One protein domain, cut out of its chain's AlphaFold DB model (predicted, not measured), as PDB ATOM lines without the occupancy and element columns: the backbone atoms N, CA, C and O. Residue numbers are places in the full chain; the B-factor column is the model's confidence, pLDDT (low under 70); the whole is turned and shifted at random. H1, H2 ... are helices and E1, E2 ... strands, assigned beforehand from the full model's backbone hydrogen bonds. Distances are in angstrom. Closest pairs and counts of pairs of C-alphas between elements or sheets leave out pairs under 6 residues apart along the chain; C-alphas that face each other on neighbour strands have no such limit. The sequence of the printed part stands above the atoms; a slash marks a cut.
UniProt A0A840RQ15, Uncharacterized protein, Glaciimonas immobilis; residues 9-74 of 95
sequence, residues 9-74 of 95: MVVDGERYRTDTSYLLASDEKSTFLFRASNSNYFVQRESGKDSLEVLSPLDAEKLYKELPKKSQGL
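This is residues 9 to 74 of the 95 residues of an uncharacterized protein of Glaciimonas immobilis (UniProt A0A840RQ15). A strongly twisted sheet of four antiparallel strands, E3 to E6, has one helix, H1, packed over one of its faces, and a small two-strand hairpin, E1 and E2, sits at the E6 side of the sheet. After H1 the backbone comes back to the other edge of the sheet, where residues 69 and 70 pair with E3. The printed part has 66 residues with six named strands and one named helix, in the order E1 E2 E3 E4 E5 E6 H1; the larger sheet runs E3, E4, E5, E6 and the class is mixed, helices and strands. The whole is compact, with a radius of gyration of the C-alphas of 10.9 A, and rounded, with spans of 31 by 27 by 20 A.

In the larger sheet, E3 is residues 22 to 26, 11.6 A from first to last C-alpha, and begins at C-alpha 22 at (44.895, -5.198, -29.945). E4 is residues 31 to 35 and 13.6 A long. E5, residues 41 to 46, is 16.7 A long, and E6, residues 50 to 55, is 16.0 A long; these two have 6 residues each. H1 is residues 57 to 66, 14.2 A from first to last C-alpha, and ends at C-alpha 66 at (31.232, 0.028, -40.069). The small sheet holds E1, residues 9 to 11, 6.3 A long, which begins at C-alpha 9 at (36.971, -4.417, -16.440), and E2, residues 14 to 17, 9.9 A long.

E3, E4, E5 and E6 form a meander, each strand the antiparallel neighbour of the one before. E3 and E6 are its edge strands, and E4 and E5 are inner strands. E4 and E5 are a hairpin at 157 degrees between their directions, with N 34 and O 42 within hydrogen-bond range at 2.8 A and N 32 and O 44 at 2.9 A. E3 and E4 are a hairpin at 153 degrees, with N 24 and O 33 at 2.8 A. E5 and E6 are a hairpin at 152 degrees, with N 43 and O 53 at 2.8 A. H1 is on this sheet at a height over the sheet of 8.7 A, giving two layers, a helix on one face of a sheet. It lies over E4 and E5 and runs slantwise to the strands, at 40 degrees to E4 on the local plane. The closest C-alphas of H1 and E5 are those of Tyr 41 and Ala 60, 6.3 A apart; those of H1 and E3 are Ala 25 and Tyr 64, 5.9 A apart. In H1 every O i to N i+4 pair is within hydrogen-bond range. Residues 25 to 26 of E3 pair antiparallel with residues 69 to 70, a stretch too short to be named. E1 and E2 are an antiparallel hairpin at 146 degrees, with N 16 and O 9 at 2.8 A. The closest C-alphas of E1 and E6 are those of Met 9 and Leu 52, 7.0 A apart. E1 and H1 are apart, and E2 and E3 are apart too, though they follow each other in the chain.

The two C-alphas farthest apart are those of Gly 13 and Pro 68, at 31.4 A. The printed part has no cut from residue 9 to residue 74, and the links between its named elements are tight. E4 and E5 have their centres nearest to the mean of the C-alphas, at 2.3 A and 3.9 A, while E1 and E2 are farthest, at 13.0 A and 11.6 A. The mean pLDDT of the printed part is 83.8, and four residues are under 70: residue 39 and residues 47 to 49.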
ATOM      1  N   MET A   9      38.282  -3.983 -16.932       82.12
ATOM      2  CA  MET A   9      36.971  -4.417 -16.440       82.12
ATOM      3  C   MET A   9      36.881  -5.941 -16.407       82.12
ATOM      4  O   MET A   9      37.492  -6.619 -17.228       82.12
ATOM      5  N   VAL A  10      36.139  -6.483 -15.441       82.25
ATOM      6  CA  VAL A  10      35.792  -7.907 -15.418       82.25
ATOM      7  C   VAL A  10      34.394  -8.052 -16.008       82.25
ATOM      8  O   VAL A  10      33.454  -7.454 -15.489       82.25
ATOM      9  N   VAL A  11      34.273  -8.812 -17.092       78.81
ATOM     10  CA  VAL A  11      33.005  -9.131 -17.757       78.81
ATOM     11  C   VAL A  11      32.894 -10.650 -17.786       78.81
ATOM     12  O   VAL A  11      33.826 -11.315 -18.219       78.81
ATOM     13  N   ASP A  12      31.799 -11.195 -17.258       74.25
ATOM     14  CA  ASP A  12      31.559 -12.649 -17.182       74.25
ATOM     15  C   ASP A  12      32.681 -13.458 -16.485       74.25
ATOM     16  O   ASP A  12      32.968 -14.604 -16.804       74.25
ATOM     17  N   GLY A  13      33.367 -12.843 -15.514       78.25
ATOM     18  CA  GLY A  13      34.497 -13.463 -14.806       78.25
ATOM     19  C   GLY A  13      35.839 -13.381 -15.544       78.25
ATOM     20  O   GLY A  13      36.879 -13.676 -14.953       78.25
ATOM     21  N   GLU A  14      35.855 -12.896 -16.784       78.81
ATOM     22  CA  GLU A  14      37.070 -12.649 -17.557       78.81
ATOM     23  C   GLU A  14      37.514 -11.189 -17.447       78.81
ATOM     24  O   GLU A  14      36.708 -10.258 -17.466       78.81
ATOM     25  N   ARG A  15      38.826 -10.962 -17.332       82.38
ATOM     26  CA  ARG A  15      39.385  -9.613 -17.198       82.38
ATOM     27  C   ARG A  15      39.808  -9.060 -18.554       82.38
ATOM     28  O   ARG A  15      40.809  -9.491 -19.119       82.38
ATOM     29  N   TYR A  16      39.105  -8.031 -19.004       82.31
ATOM     30  CA  TYR A  16      39.376  -7.300 -20.234       82.31
ATOM     31  C   TYR A  16      40.176  -6.037 -19.928       82.31
ATOM     32  O   TYR A  16      39.787  -5.237 -19.074       82.31
ATOM     33  N   ARG A  17      41.316  -5.871 -20.607       82.69
ATOM     34  CA  ARG A  17      42.190  -4.699 -20.469       82.69
ATOM     35  C   ARG A  17      42.492  -4.110 -21.837       82.69
ATOM     36  O   ARG A  17      42.978  -4.838 -22.699       82.69
ATOM     37  N   THR A  18      42.246  -2.818 -22.031       83.88
ATOM     38  CA  THR A  18      42.542  -2.151 -23.313       83.88
ATOM     39  C   THR A  18      44.046  -2.038 -23.574       83.88
ATOM     40  O   THR A  18      44.463  -2.187 -24.713       83.88
ATOM     41  N   ASP A  19      44.862  -1.898 -22.524       83.06
ATOM     42  CA  ASP A  19      46.334  -1.806 -22.600       83.06
ATOM     43  C   ASP A  19      47.018  -3.040 -23.202       83.06
ATOM     44  O   ASP A  19      47.977  -2.934 -23.957       83.06
ATOM     45  N   THR A  20      46.505  -4.228 -22.880       82.19
ATOM     46  CA  THR A  20      47.085  -5.504 -23.322       82.19
ATOM     47  C   THR A  20      46.358  -6.084 -24.532       82.19
ATOM     48  O   THR A  20      46.580  -7.240 -24.888       82.19
ATOM     49  N   SER A  21      45.433  -5.326 -25.120       86.62
ATOM     50  CA  SER A  21      44.584  -5.782 -26.216       86.62
ATOM     51  C   SER A  21      44.926  -5.073 -27.512       86.62
ATOM     52  O   SER A  21      45.438  -3.959 -27.535       86.62
ATOM     53  N   TYR A  22      44.607  -5.726 -28.622       87.00
ATOM     54  CA  TYR A  22      44.895  -5.198 -29.945       87.00
ATOM     55  C   TYR A  22      43.750  -4.308 -30.410       87.00
ATOM     56  O   TYR A  22      42.622  -4.780 -30.559       87.00
ATOM     57  N   LEU A  23      44.032  -3.026 -30.654       89.06
ATOM     58  CA  LEU A  23      43.081  -2.112 -31.283       89.06
ATOM     59  C   LEU A  23      42.902  -2.507 -32.754       89.06
ATOM     60  O   LEU A  23      43.849  -2.467 -33.539       89.06
ATOM     61  N   LEU A  24      41.678  -2.869 -33.130       90.25
ATOM     62  CA  LEU A  24      41.348  -3.300 -34.487       90.25
ATOM     63  C   LEU A  24      40.849  -2.131 -35.333       90.25
ATOM     64  O   LEU A  24      41.342  -1.894 -36.434       90.25
ATOM     65  N   ALA A  25      39.873  -1.391 -34.813       91.06
ATOM     66  CA  ALA A  25      39.238  -0.279 -35.506       91.06
ATOM     67  C   ALA A  25      38.649   0.728 -34.514       91.06
ATOM     68  O   ALA A  25      38.406   0.405 -33.354       91.06
ATOM     69  N   SER A  26      38.405   1.951 -34.972       89.69
ATOM     70  CA  SER A  26      37.833   3.014 -34.151       89.69
ATOM     71  C   SER A  26      37.075   4.046 -34.981       89.69
ATOM     72  O   SER A  26      37.303   4.183 -36.181       89.69
ATOM     73  N   ASP A  27      36.226   4.823 -34.318       86.06
ATOM     74  CA  ASP A  27      35.543   5.987 -34.900       86.06
ATOM     75  C   ASP A  27      36.253   7.318 -34.574       86.06
ATOM     76  O   ASP A  27      35.774   8.384 -34.932       86.06
ATOM     77  N   GLU A  28      37.382   7.287 -33.849       72.81
ATOM     78  CA  GLU A  28      38.116   8.460 -33.314       72.81
ATOM     79  C   GLU A  28      37.316   9.390 -32.390       72.81
ATOM     80  O   GLU A  28      37.900  10.274 -31.769       72.81
ATOM     81  N   LYS A  29      36.001   9.208 -32.279       78.69
ATOM     82  CA  LYS A  29      35.134   9.977 -31.388       78.69
ATOM     83  C   LYS A  29      34.957   9.264 -30.061       78.69
ATOM     84  O   LYS A  29      35.326   9.803 -29.020       78.69
ATOM     85  N   SER A  30      34.385   8.061 -30.116       84.38
ATOM     86  CA  SER A  30      33.861   7.397 -28.916       84.38
ATOM     87  C   SER A  30      33.884   5.874 -28.977       84.38
ATOM     88  O   SER A  30      33.663   5.243 -27.953       84.38
ATOM     89  N   THR A  31      34.114   5.260 -30.137       88.44
ATOM     90  CA  THR A  31      34.011   3.802 -30.292       88.44
ATOM     91  C   THR A  31      35.358   3.225 -30.682       88.44
ATOM     92  O   THR A  31      35.927   3.628 -31.697       88.44
ATOM     93  N   PHE A  32      35.837   2.259 -29.904       90.12
ATOM     94  CA  PHE A  32      37.104   1.570 -30.128       90.12
ATOM     95  C   PHE A  32      36.888   0.064 -30.009       90.12
ATOM     96  O   PHE A  32      36.482  -0.435 -28.962       90.12
ATOM     97  N   LEU A  33      37.131  -0.658 -31.096       91.19
ATOM     98  CA  LEU A  33      37.016  -2.107 -31.161       91.19
ATOM     99  C   LEU A  33      38.374  -2.744 -30.879       91.19
ATOM    100  O   LEU A  33      39.356  -2.469 -31.573       91.19
ATOM    101  N   PHE A  34      38.391  -3.653 -29.917       90.44
ATOM    102  CA  PHE A  34      39.562  -4.384 -29.472       90.44
ATOM    103  C   PHE A  34      39.397  -5.887 -29.632       90.44
ATOM    104  O   PHE A  34      38.291  -6.433 -29.635       90.44
ATOM    105  N   ARG A  35      40.544  -6.559 -29.681       88.31
ATOM    106  CA  ARG A  35      40.661  -8.005 -29.553       88.31
ATOM    107  C   ARG A  35      41.565  -8.354 -28.380       88.31
ATOM    108  O   ARG A  35      42.729  -7.952 -28.345       88.31
ATOM    109  N   ALA A  36      41.030  -9.127 -27.445       84.62
ATOM    110  CA  ALA A  36      41.800  -9.706 -26.356       84.62
ATOM    111  C   ALA A  36      42.752 -10.783 -26.894       84.62
ATOM    112  O   ALA A  36      42.428 -11.497 -27.849       84.62
ATOM    113  N   SER A  37      43.905 -10.962 -26.246       75.56
ATOM    114  CA  SER A  37      44.896 -11.978 -26.632       75.56
ATOM    115  C   SER A  37      44.324 -13.403 -26.631       75.56
ATOM    116  O   SER A  37      44.732 -14.222 -27.447       75.56
ATOM    117  N   ASN A  38      43.330 -13.672 -25.776       71.62
ATOM    118  CA  ASN A  38      42.656 -14.971 -25.651       71.62
ATOM    119  C   ASN A  38      41.425 -15.132 -26.571       71.62
ATOM    120  O   ASN A  38      40.639 -16.051 -26.386       71.62
ATOM    121  N   SER A  39      41.304 -14.293 -27.608       68.06
ATOM    122  CA  SER A  39      40.355 -14.382 -28.739       68.06
ATOM    123  C   SER A  39      38.980 -13.732 -28.601       68.06
ATOM    124  O   SER A  39      38.303 -13.606 -29.621       68.06
ATOM    125  N   ASN A  40      38.578 -13.252 -27.427       83.81
ATOM    126  CA  ASN A  40      37.329 -12.494 -27.316       83.81
ATOM    127  C   ASN A  40      37.480 -11.075 -27.884       83.81
ATOM    128  O   ASN A  40      38.530 -10.436 -27.760       83.81
ATOM    129  N   TYR A  41      36.421 -10.581 -28.518       89.88
ATOM    130  CA  TYR A  41      36.351  -9.224 -29.051       89.88
ATOM    131  C   TYR A  41      35.558  -8.367 -28.088       89.88
ATOM    132  O   TYR A  41      34.607  -8.834 -27.469       89.88
ATOM    133  N   PHE A  42      35.936  -7.108 -27.948       90.94
ATOM    134  CA  PHE A  42      35.202  -6.198 -27.088       90.94
ATOM    135  C   PHE A  42      35.313  -4.774 -27.602       90.94
ATOM    136  O   PHE A  42      36.289  -4.399 -28.249       90.94
ATOM    137  N   VAL A  43      34.293  -3.975 -27.331       90.25
ATOM    138  CA  VAL A  43      34.229  -2.578 -27.731       90.25
ATOM    139  C   VAL A  43      34.218  -1.689 -26.500       90.25
ATOM    140  O   VAL A  43      33.492  -1.927 -25.537       90.25
ATOM    141  N   GLN A  44      35.025  -0.640 -26.550       88.81
ATOM    142  CA  GLN A  44      34.944   0.487 -25.642       88.81
ATOM    143  C   GLN A  44      34.076   1.558 -26.297       88.81
ATOM    144  O   GLN A  44      34.423   2.067 -27.366       88.81
ATOM    145  N   ARG A  45      32.953   1.892 -25.657       87.69
ATOM    146  CA  ARG A  45      32.102   3.017 -26.059       87.69
ATOM    147  C   ARG A  45      32.162   4.113 -25.002       87.69
ATOM    148  O   ARG A  45      31.696   3.937 -23.879       87.69
ATOM    149  N   GLU A  46      32.690   5.265 -25.381       79.31
ATOM    150  CA  GLU A  46      32.707   6.489 -24.586       79.31
ATOM    151  C   GLU A  46      31.353   7.212 -24.704       79.31
ATOM    152  O   GLU A  46      31.228   8.268 -25.314       79.31
ATOM    153  N   SER A  47      30.298   6.601 -24.155       67.12
ATOM    154  CA  SER A  47      28.943   7.174 -24.125       67.12
ATOM    155  C   SER A  47      28.566   7.571 -22.695       67.12
ATOM    156  O   SER A  47      27.683   6.993 -22.064       67.12
ATOM    157  N   GLY A  48      29.335   8.502 -22.124       64.31
ATOM    158  CA  GLY A  48      29.128   9.047 -20.774       64.31
ATOM    159  C   GLY A  48      29.613   8.168 -19.613       64.31
ATOM    160  O   GLY A  48      29.905   8.695 -18.541       64.31
ATOM    161  N   LYS A  49      29.765   6.854 -19.813       67.75
ATOM    162  CA  LYS A  49      30.395   5.944 -18.850       67.75
ATOM    163  C   LYS A  49      31.307   4.979 -19.592       67.75
ATOM    164  O   LYS A  49      30.832   4.237 -20.448       67.75
ATOM    165  N   ASP A  50      32.592   5.005 -19.259       70.75
ATOM    166  CA  ASP A  50      33.617   4.117 -19.803       70.75
ATOM    167  C   ASP A  50      33.215   2.644 -19.590       70.75
ATOM    168  O   ASP A  50      33.415   2.079 -18.516       70.75
ATOM    169  N   SER A  51      32.574   2.050 -20.600       78.06
ATOM    170  CA  SER A  51      31.995   0.705 -20.538       78.06
ATOM    171  C   SER A  51      32.629  -0.177 -21.604       78.06
ATOM    172  O   SER A  51      32.795   0.250 -22.752       78.06
ATOM    173  N   LEU A  52      32.980  -1.402 -21.212       85.88
ATOM    174  CA  LEU A  52      33.438  -2.444 -22.123       85.88
ATOM    175  C   LEU A  52      32.280  -3.404 -22.392       85.88
ATOM    176  O   LEU A  52      31.682  -3.940 -21.462       85.88
ATOM    177  N   GLU A  53      31.979  -3.614 -23.666       87.69
ATOM    178  CA  GLU A  53      30.969  -4.562 -24.130       87.69
ATOM    179  C   GLU A  53      31.678  -5.677 -24.898       87.69
ATOM    180  O   GLU A  53      32.372  -5.416 -25.881       87.69
ATOM    181  N   VAL A  54      31.548  -6.917 -24.425       88.50
ATOM    182  CA  VAL A  54      32.101  -8.091 -25.111       88.50
ATOM    183  C   VAL A  54      31.201  -8.421 -26.296       88.50
ATOM    184  O   VAL A  54      29.979  -8.465 -26.171       88.50
ATOM    185  N   LEU A  55      31.815  -8.634 -27.455       88.25
ATOM    186  CA  LEU A  55      31.143  -8.904 -28.717       88.25
ATOM    187  C   LEU A  55      31.525 -10.285 -29.240       88.25
ATOM    188  O   LEU A  55      32.673 -10.728 -29.143       88.25
ATOM    189  N   SER A  56      30.559 -10.930 -29.886       86.75
ATOM    190  CA  SER A  56      30.820 -12.124 -30.684       86.75
ATOM    191  C   SER A  56      31.689 -11.772 -31.900       86.75
ATOM    192  O   SER A  56      31.599 -10.654 -32.409       86.75
ATOM    193  N   PRO A  57      32.476 -12.716 -32.448       84.19
ATOM    194  CA  PRO A  57      33.298 -12.478 -33.640       84.19
ATOM    195  C   PRO A  57      32.493 -11.948 -34.836       84.19
ATOM    196  O   PRO A  57      32.984 -11.107 -35.581       84.19
ATOM    197  N   LEU A  58      31.244 -12.399 -34.998       86.38
ATOM    198  CA  LEU A  58      30.342 -11.927 -36.053       86.38
ATOM    199  C   LEU A  58      29.961 -10.449 -35.878       86.38
ATOM    200  O   LEU A  58      30.001  -9.686 -36.842       86.38
ATOM    201  N   ASP A  59      29.606 -10.039 -34.660       90.00
ATOM    202  CA  ASP A  59      29.242  -8.652 -34.354       90.00
ATOM    203  C   ASP A  59      30.461  -7.733 -34.391       90.00
ATOM    204  O   ASP A  59      30.395  -6.629 -34.927       90.00
ATOM    205  N   ALA A  60      31.604  -8.219 -33.908       89.31
ATOM    206  CA  ALA A  60      32.870  -7.517 -34.013       89.31
ATOM    207  C   ALA A  60      33.295  -7.324 -35.477       89.31
ATOM    208  O   ALA A  60      33.764  -6.242 -35.816       89.31
ATOM    209  N   GLU A  61      33.100  -8.306 -36.367       89.31
ATOM    210  CA  GLU A  61      33.407  -8.149 -37.797       89.31
ATOM    211  C   GLU A  61      32.483  -7.118 -38.465       89.31
ATOM    212  O   GLU A  61      32.945  -6.290 -39.256       89.31
ATOM    213  N   LYS A  62      31.184  -7.137 -38.139       90.38
ATOM    214  CA  LYS A  62      30.229  -6.126 -38.623       90.38
ATOM    215  C   LYS A  62      30.646  -4.730 -38.175       90.38
ATOM    216  O   LYS A  62      30.860  -3.868 -39.025       90.38
ATOM    217  N   LEU A  63      30.875  -4.553 -36.874       89.88
ATOM    218  CA  LEU A  63      31.297  -3.275 -36.313       89.88
ATOM    219  C   LEU A  63      32.637  -2.833 -36.902       89.88
ATOM    220  O   LEU A  63      32.801  -1.676 -37.281       89.88
ATOM    221  N   TYR A  64      33.585  -3.763 -37.048       90.06
ATOM    222  CA  TYR A  64      34.856  -3.487 -37.697       90.06
ATOM    223  C   TYR A  64      34.628  -2.915 -39.084       90.06
ATOM    224  O   TYR A  64      35.305  -1.952 -39.398       90.06
ATOM    225  N   LYS A  65      33.711  -3.449 -39.907       88.62
ATOM    226  CA  LYS A  65      33.410  -2.924 -41.254       88.62
ATOM    227  C   LYS A  65      32.782  -1.530 -41.212       88.62
ATOM    228  O   LYS A  65      33.172  -0.707 -42.037       88.62
ATOM    229  N   GLU A  66      31.912  -1.263 -40.244       89.81
ATOM    230  CA  GLU A  66      31.232   0.028 -40.069       89.81
ATOM    231  C   GLU A  66      32.163   1.156 -39.600       89.81
ATOM    232  O   GLU A  66      31.986   2.305 -40.000       89.81
ATOM    233  N   LEU A  67      33.180   0.849 -38.788       89.25
ATOM    234  CA  LEU A  67      34.082   1.865 -38.235       89.25
ATOM    235  C   LEU A  67      34.979   2.491 -39.319       89.25
ATOM    236  O   LEU A  67      35.622   1.759 -40.064       89.25
ATOM    237  N   PRO A  68      35.119   3.821 -39.407       86.88
ATOM    238  CA  PRO A  68      35.864   4.455 -40.496       86.88
ATOM    239  C   PRO A  68      37.373   4.183 -40.435       86.88
ATOM    240  O   PRO A  68      38.011   4.007 -41.474       86.88
ATOM    241  N   LYS A  69      37.957   4.107 -39.233       87.56
ATOM    242  CA  LYS A  69      39.404   3.959 -39.048       87.56
ATOM    243  C   LYS A  69      39.761   2.530 -38.680       87.56
ATOM    244  O   LYS A  69      39.310   2.015 -37.658       87.56
ATOM    245  N   LYS A  70      40.604   1.895 -39.493       89.75
ATOM    246  CA  LYS A  70      41.141   0.557 -39.222       89.75
ATOM    247  C   LYS A  70      42.580   0.694 -38.740       89.75
ATOM    248  O   LYS A  70      43.400   1.288 -39.434       89.75
ATOM    249  N   SER A  71      42.868   0.161 -37.562       85.75
ATOM    250  CA  SER A  71      44.218   0.142 -36.989       85.75
ATOM    251  C   SER A  71      44.977  -1.126 -37.377       85.75
ATOM    252  O   SER A  71      46.189  -1.088 -37.555       85.75
ATOM    253  N   GLN A  72      44.265  -2.241 -37.570       80.19
ATOM    254  CA  GLN A  72      44.812  -3.481 -38.122       80.19
ATOM    255  C   GLN A  72      44.070  -3.891 -39.390       80.19
ATOM    256  O   GLN A  72      42.931  -3.493 -39.604       80.19
ATOM    257  N   GLY A  73      44.704  -4.716 -40.227       76.44
ATOM    258  CA  GLY A  73      44.039  -5.342 -41.368       76.44
ATOM    259  C   GLY A  73      43.004  -6.379 -40.923       76.44
ATOM    260  O   GLY A  73      43.175  -7.041 -39.896       76.44
ATOM    261  N   LEU A  74      41.948  -6.569 -41.719       76.00
ATOM    262  CA  LEU A  74      40.839  -7.478 -41.393       76.00
ATOM    263  C   LEU A  74      41.319  -8.919 -41.149       76.00
ATOM    264  O   LEU A  74      40.849  -9.562 -40.220       76.00
TER     265      LEU A  74